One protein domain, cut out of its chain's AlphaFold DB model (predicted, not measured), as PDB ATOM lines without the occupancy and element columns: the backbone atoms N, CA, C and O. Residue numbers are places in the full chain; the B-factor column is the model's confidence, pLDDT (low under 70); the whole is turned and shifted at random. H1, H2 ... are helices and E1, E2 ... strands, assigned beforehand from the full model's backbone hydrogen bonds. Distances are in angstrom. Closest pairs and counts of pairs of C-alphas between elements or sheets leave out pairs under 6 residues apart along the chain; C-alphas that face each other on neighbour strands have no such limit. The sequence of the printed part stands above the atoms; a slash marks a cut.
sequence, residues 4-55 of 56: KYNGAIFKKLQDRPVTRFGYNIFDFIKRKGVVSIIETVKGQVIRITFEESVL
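AT A GLANCE: This is residues 4 to 55 of the 56 residues of an uncharacterized protein of Bacillus cereus BGSC 6E1 (UniProt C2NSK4). A long two-stranded hairpin, E1 and E2, has helix H1 over one face and the shorter helix H2 at the end where E1 begins and E2 ends. Residues 40 to 45, at the hairpin's turn, stick out at one end, and residues 18 to 23, in the loop between the helices, stick out elsewhere. The printed part has 52 residues, with two named helices and two named strands in the order H1, H2, E1, E2; the sheet's order is E1 - E2, antiparallel, and the class is mixed, helices and strands. It is only just compact, close to loose, with a radius of gyration of the C-alphas of 11.5 A and spans of 31 by 25 by 17 A.

HOW THE PARTS SIT: H1, residues 4 to 14, and H2, residues 25 to 32, only just touch, with 3 pairs of C-alphas within 8 A, the closest being those of Gln 14 and Ile 25, 6.3 A apart. Their lines stand about perpendicular, at 85 degrees. In both helices every O i to N i+4 pair is within hydrogen-bond range. E1, residues 34 to 41, is apart from H1; its closest C-alphas with H2 are those of Val 35 and Ile 29, 5.7 A apart. E2, residues 44 to 51, forms a hairpin with E1, antiparallel at 159 degrees, with N 37 and O 48 at 2.8 A and N 41 and O 44 at 2.9 A. The closest C-alphas of H1 and E2 are those of Asn 6 and Ile 48, 7.0 A apart.

IN THESE COORDINATES: H1 begins at C-alpha 4 (232.182, 270.896, 369.549) and is 15.3 A long; H2 is 10.9 A. E1 spans 21.8 A from C-alpha 34 (249.114, 261.951, 365.606), and E2 spans 22.5 A to C-alpha 51 (247.431, 266.094, 366.008).

THE WHOLE: The C-alphas farthest apart, of Gly 22 and Gly 43, are 31.4 A apart. The printed part has no cut and no long link. Its mean pLDDT is 73.7, with residues 4 to 6, 32 to 33 and 51 to 55 under 70.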
ATOM      1  N   LYS A   4     232.832 271.158 368.254       61.12
ATOM      2  CA  LYS A   4     232.182 270.896 369.549       61.12
ATOM      3  C   LYS A   4     232.102 269.409 369.895       61.12
ATOM      4  O   LYS A   4     232.242 269.040 371.059       61.12
ATOM      5  N   TYR A   5     231.868 268.556 368.902       65.88
ATOM      6  CA  TYR A   5     231.772 267.111 369.094       65.88
ATOM      7  C   TYR A   5     233.151 266.495 369.367       65.88
ATOM      8  O   TYR A   5     233.303 265.690 370.289       65.88
ATOM      9  N   ASN A   6     234.170 266.960 368.641       67.44
ATOM     10  CA  ASN A   6     235.556 266.547 368.852       67.44
ATOM     11  C   ASN A   6     236.058 266.956 370.249       67.44
ATOM     12  O   ASN A   6     236.665 266.139 370.942       67.44
ATOM     13  N   GLY A   7     235.730 268.171 370.709       70.69
ATOM     14  CA  GLY A   7     236.070 268.643 372.056       70.69
ATOM     15  C   GLY A   7     235.407 267.838 373.182       70.69
ATOM     16  O   GLY A   7     236.042 267.550 374.196       70.69
ATOM     17  N   ALA A   8     234.154 267.406 373.004       77.94
ATOM     18  CA  ALA A   8     233.456 266.574 373.987       77.94
ATOM     19  C   ALA A   8     234.080 265.174 374.128       77.94
ATOM     20  O   ALA A   8     234.239 264.676 375.245       77.94
ATOM     21  N   ILE A   9     234.469 264.549 373.012       76.31
ATOM     22  CA  ILE A   9     235.152 263.248 373.025       76.31
ATOM     23  C   ILE A   9     236.546 263.381 373.629       76.31
ATOM     24  O   ILE A   9     236.933 262.555 374.455       76.31
ATOM     25  N   PHE A  10     237.267 264.449 373.294       75.75
ATOM     26  CA  PHE A  10     238.563 264.735 373.892       75.75
ATOM     27  C   PHE A  10     238.480 264.869 375.415       75.75
ATOM     28  O   PHE A  10     239.203 264.181 376.134       75.75
ATOM     29  N   LYS A  11     237.524 265.660 375.916       80.38
ATOM     30  CA  LYS A  11     237.283 265.807 377.356       80.38
ATOM     31  C   LYS A  11     236.936 264.470 378.016       80.38
ATOM     32  O   LYS A  11     237.530 264.107 379.024       80.38
ATOM     33  N   LYS A  12     236.063 263.673 377.391       81.69
ATOM     34  CA  LYS A  12     235.717 262.320 377.857       81.69
ATOM     35  C   LYS A  12     236.936 261.399 377.949       81.69
ATOM     36  O   LYS A  12     236.939 260.504 378.785       81.69
ATOM     37  N   LEU A  13     237.932 261.558 377.078       77.62
ATOM     38  CA  LEU A  13     239.168 260.770 377.080       77.62
ATOM     39  C   LEU A  13     240.184 261.272 378.106       77.62
ATOM     40  O   LEU A  13     240.876 260.452 378.703       77.62
ATOM     41  N   GLN A  14     240.246 262.585 378.322       77.12
ATOM     42  CA  GLN A  14     241.026 263.208 379.388       77.12
ATOM     43  C   GLN A  14     240.523 262.794 380.776       77.12
ATOM     44  O   GLN A  14     241.334 262.505 381.650       77.12
ATOM     45  N   ASP A  15     239.205 262.702 380.952       82.88
ATOM     46  CA  ASP A  15     238.575 262.314 382.219       82.88
ATOM     47  C   ASP A  15     238.658 260.797 382.491       82.88
ATOM     48  O   ASP A  15     238.238 260.329 383.553       82.88
ATOM     49  N   ARG A  16     239.178 259.990 381.550       78.25
ATOM     50  CA  ARG A  16     239.339 258.550 381.786       78.25
ATOM     51  C   ARG A  16     240.432 258.292 382.817       78.25
ATOM     52  O   ARG A  16     241.470 258.954 382.795       78.25
ATOM     53  N   PRO A  17     240.246 257.266 383.666       75.75
ATOM     54  CA  PRO A  17     241.297 256.837 384.565       75.75
ATOM     55  C   PRO A  17     242.547 256.481 383.769       75.75
ATOM     56  O   PRO A  17     242.484 255.896 382.681       75.75
ATOM     57  N   VAL A  18     243.683 256.844 384.353       77.81
ATOM     58  CA  VAL A  18     245.000 256.537 383.816       77.81
ATOM     59  C   VAL A  18     245.089 255.031 383.568       77.81
ATOM     60  O   VAL A  18     244.605 254.225 384.367       77.81
ATOM     61  N   THR A  19     245.677 254.633 382.441       76.81
ATOM     62  CA  THR A  19     245.875 253.208 382.150       76.81
ATOM     63  C   THR A  19     246.680 252.545 383.272       76.81
ATOM     64  O   THR A  19     247.422 253.207 383.994       76.81
ATOM     65  N   ARG A  20     246.629 251.209 383.372       76.69
ATOM     66  CA  ARG A  20     247.434 250.428 384.338       76.69
ATOM     67  C   ARG A  20     248.950 250.693 384.288       76.69
ATOM     68  O   ARG A  20     249.676 250.246 385.163       76.69
ATOM     69  N   PHE A  21     249.417 251.368 383.240       77.62
ATOM     70  CA  PHE A  21     250.808 251.740 383.007       77.62
ATOM     71  C   PHE A  21     251.102 253.219 383.308       77.62
ATOM     72  O   PHE A  21     252.193 253.691 383.011       77.62
ATOM     73  N   GLY A  22     250.137 253.969 383.850       74.88
ATOM     74  CA  GLY A  22     250.296 255.388 384.165       74.88
ATOM     75  C   GLY A  22     250.177 256.330 382.964       74.88
ATOM     76  O   GLY A  22     250.448 257.513 383.117       74.88
ATOM     77  N   TYR A  23     249.737 255.842 381.798       77.25
ATOM     78  CA  TYR A  23     249.517 256.683 380.614       77.25
ATOM     79  C   TYR A  23     248.076 257.191 380.505       77.25
ATOM     80  O   TYR A  23     247.134 256.408 380.667       77.25
ATOM     81  N   ASN A  24     247.918 258.467 380.158       77.56
ATOM     82  CA  ASN A  24     246.676 259.107 379.721       77.56
ATOM     83  C   ASN A  24     246.718 259.413 378.206       77.56
ATOM     84  O   ASN A  24     247.723 259.171 377.538       77.56
ATOM     85  N   ILE A  25     245.629 259.944 377.638       74.88
ATOM     86  CA  ILE A  25     245.545 260.211 376.192       74.88
ATOM     87  C   ILE A  25     246.581 261.240 375.697       74.88
ATOM     88  O   ILE A  25     247.077 261.107 374.579       74.88
ATOM     89  N   PHE A  26     246.984 262.208 376.528       74.56
ATOM     90  CA  PHE A  26     248.024 263.181 376.177       74.56
ATOM     91  C   PHE A  26     249.394 262.527 376.033       74.56
ATOM     92  O   PHE A  26     250.152 262.915 375.148       74.56
ATOM     93  N   ASP A  27     249.704 261.515 376.846       76.69
ATOM     94  CA  ASP A  27     250.968 260.779 376.737       76.69
ATOM     95  C   ASP A  27     251.076 260.038 375.400       76.69
ATOM     96  O   ASP A  27     252.160 259.933 374.821       76.69
ATOM     97  N   PHE A  28     249.945 259.550 374.881       73.19
ATOM     98  CA  PHE A  28     249.889 258.950 373.551       73.19
ATOM     99  C   PHE A  28     250.079 259.994 372.454       73.19
ATOM    100  O   PHE A  28     250.819 259.737 371.505       73.19
ATOM    101  N   ILE A  29     249.458 261.167 372.593       73.56
ATOM    102  CA  ILE A  29     249.542 262.226 371.582       73.56
ATOM    103  C   ILE A  29     250.956 262.815 371.518       73.56
ATOM    104  O   ILE A  29     251.551 262.814 370.442       73.56
ATOM    105  N   LYS A  30     251.553 263.163 372.664       71.00
ATOM    106  CA  LYS A  30     252.932 263.682 372.762       71.00
ATOM    107  C   LYS A  30     254.003 262.724 372.234       71.00
ATOM    108  O   LYS A  30     255.074 263.151 371.828       71.00
ATOM    109  N   ARG A  31     253.769 261.406 372.282       70.88
ATOM    110  CA  ARG A  31     254.746 260.407 371.804       70.88
ATOM    111  C   ARG A  31     254.627 260.080 370.320       70.88
ATOM    112  O   ARG A  31     255.593 259.586 369.742       70.88
ATOM    113  N   LYS A  32     253.440 260.228 369.735       69.19
ATOM    114  CA  LYS A  32     253.139 259.753 368.375       69.19
ATOM    115  C   LYS A  32     252.945 260.890 367.374       69.19
ATOM    116  O   LYS A  32     252.940 260.605 366.180       69.19
ATOM    117  N   GLY A  33     252.760 262.131 367.831       66.38
ATOM    118  CA  GLY A  33     252.461 263.300 366.997       66.38
ATOM    119  C   GLY A  33     251.029 263.305 366.453       66.38
ATOM    120  O   GLY A  33     250.385 264.348 366.423       66.38
ATOM    121  N   VAL A  34     250.489 262.134 366.086       70.12
ATOM    122  CA  VAL A  34     249.114 261.951 365.606       70.12
ATOM    123  C   VAL A  34     248.471 260.724 366.258       70.12
ATOM    124  O   VAL A  34     249.041 259.631 366.258       70.12
ATOM    125  N   VAL A  35     247.262 260.879 366.796       73.62
ATOM    126  CA  VAL A  35     246.458 259.798 367.384       73.62
ATOM    127  C   VAL A  35     245.069 259.806 366.768       73.62
ATOM    128  O   VAL A  35     244.315 260.759 366.929       73.62
ATOM    129  N   SER A  36     244.693 258.717 366.100       71.12
ATOM    130  CA  SER A  36     243.321 258.523 365.627       71.12
ATOM    131  C   SER A  36     242.536 257.634 366.582       71.12
ATOM    132  O   SER A  36     242.965 256.537 366.937       71.12
ATOM    133  N   ILE A  37     241.348 258.091 366.949       76.31
ATOM    134  CA  ILE A  37     240.393 257.382 367.787       76.31
ATOM    135  C   ILE A  37     239.211 257.002 366.919       76.31
ATOM    136  O   ILE A  37     238.689 257.819 366.164       76.31
ATOM    137  N   ILE A  38     238.816 255.740 367.007       78.38
ATOM    138  CA  ILE A  38     237.653 255.213 366.309       78.38
ATOM    139  C   ILE A  38     236.575 255.001 367.367       78.38
ATOM    140  O   ILE A  38     236.746 254.180 368.267       78.38
ATOM    141  N   GLU A  39     235.487 255.761 367.282       71.31
ATOM    142  CA  GLU A  39     234.325 255.626 368.157       71.31
ATOM    143  C   GLU A  39     233.092 255.301 367.314       71.31
ATOM    144  O   GLU A  39     232.872 255.883 366.254       71.31
ATOM    145  N   THR A  40     232.278 254.357 367.778       77.19
ATOM    146  CA  THR A  40     230.998 254.048 367.138       77.19
ATOM    147  C   THR A  40     229.900 254.821 367.853       77.19
ATOM    148  O   THR A  40     229.612 254.546 369.018       77.19
ATOM    149  N   VAL A  41     229.254 255.767 367.172       76.75
ATOM    150  CA  VAL A  41     228.149 256.558 367.730       76.75
ATOM    151  C   VAL A  41     226.900 256.363 366.889       76.75
ATOM    152  O   VAL A  41     226.908 256.573 365.681       76.75
ATOM    153  N   LYS A  42     225.813 255.926 367.541       79.88
ATOM    154  CA  LYS A  42     224.521 255.624 366.895       79.88
ATOM    155  C   LYS A  42     224.653 254.687 365.677       79.88
ATOM    156  O   LYS A  42     223.981 254.873 364.671       79.88
ATOM    157  N   GLY A  43     225.544 253.697 365.762       80.00
ATOM    158  CA  GLY A  43     225.792 252.727 364.686       80.00
ATOM    159  C   GLY A  43     226.692 253.226 363.550       80.00
ATOM    160  O   GLY A  43     226.990 252.452 362.645       80.00
ATOM    161  N   GLN A  44     227.168 254.474 363.596       74.88
ATOM    162  CA  GLN A  44     228.140 255.006 362.640       74.88
ATOM    163  C   GLN A  44     229.546 254.974 363.230       74.88
ATOM    164  O   GLN A  44     229.754 255.360 364.380       74.88
ATOM    165  N   VAL A  45     230.512 254.527 362.430       79.62
ATOM    166  CA  VAL A  45     231.930 254.562 362.790       79.62
ATOM    167  C   VAL A  45     232.469 255.960 362.514       79.62
ATOM    168  O   VAL A  45     232.457 256.432 361.379       79.62
ATOM    169  N   ILE A  46     232.955 256.611 363.561       80.75
ATOM    170  CA  ILE A  46     233.515 257.954 363.533       80.75
ATOM    171  C   ILE A  46     235.004 257.846 363.845       80.75
ATOM    172  O   ILE A  46     235.393 257.323 364.889       80.75
ATOM    173  N   ARG A  47     235.849 258.341 362.938       79.06
ATOM    174  CA  ARG A  47     237.289 258.481 363.175       79.06
ATOM    175  C   ARG A  47     237.596 259.934 363.511       79.06
ATOM    176  O   ARG A  47     237.299 260.819 362.716       79.06
ATOM    177  N   ILE A  48     238.228 260.156 364.656       76.69
ATOM    178  CA  ILE A  48     238.680 261.470 365.116       76.69
ATOM    179  C   ILE A  48     240.190 261.416 365.219       76.69
ATOM    180  O   ILE A  48     240.729 260.589 365.949       76.69
ATOM    181  N   THR A  49     240.869 262.274 364.470       76.06
ATOM    182  CA  THR A  49     242.325 262.381 364.502       76.06
ATOM    183  C   THR A  49     242.713 263.590 365.338       76.06
ATOM    184  O   THR A  49     242.215 264.689 365.113       76.06
ATOM    185  N   PHE A  50     243.589 263.361 366.307       72.00
ATOM    186  CA  PHE A  50     244.217 264.369 367.142       72.00
ATOM    187  C   PHE A  50     245.657 264.529 366.680       72.00
ATOM    188  O   PHE A  50     246.396 263.546 366.653       72.00
ATOM    189  N   GLU A  51     246.047 265.746 366.326       68.94
ATOM    190  CA  GLU A  51     247.431 266.094 366.008       68.94
ATOM    191  C   GLU A  51     247.992 266.970 367.127       68.94
ATOM    192  O   GLU A  51     247.287 267.818 367.676       68.94
ATOM    193  N   GLU A  52     249.255 266.753 367.485       62.78
ATOM    194  CA  GLU A  52     249.938 267.479 368.558       62.78
ATOM    195  C   GLU A  52     249.923 269.000 368.335       62.78
ATOM    196  O   GLU A  52     249.720 269.754 369.280       62.78
ATOM    197  N   SER A  53     250.019 269.447 367.081       59.16
ATOM    198  CA  SER A  53     249.961 270.854 366.657       59.16
ATOM    199  C   SER A  53     248.615 271.551 366.885       59.16
ATOM    200  O   SER A  53     248.554 272.772 366.808       59.16
ATOM    201  N   VAL A  54     247.534 270.805 367.137       53.03
ATOM    202  CA  VAL A  54     246.170 271.346 367.318       53.03
ATOM    203  C   VAL A  54     245.784 271.425 368.804       53.03
ATOM    204  O   VAL A  54     244.767 272.013 369.161       53.03
ATOM    205  N   LEU A  55     246.586 270.827 369.691       55.22
ATOM    206  CA  LEU A  55     246.286 270.697 371.121       55.22
ATOM    207  C   LEU A  55     247.023 271.704 372.012       55.22
ATOM    208  O   LEU A  55     246.747 271.728 373.215       55.22
TER     209      LEU A  55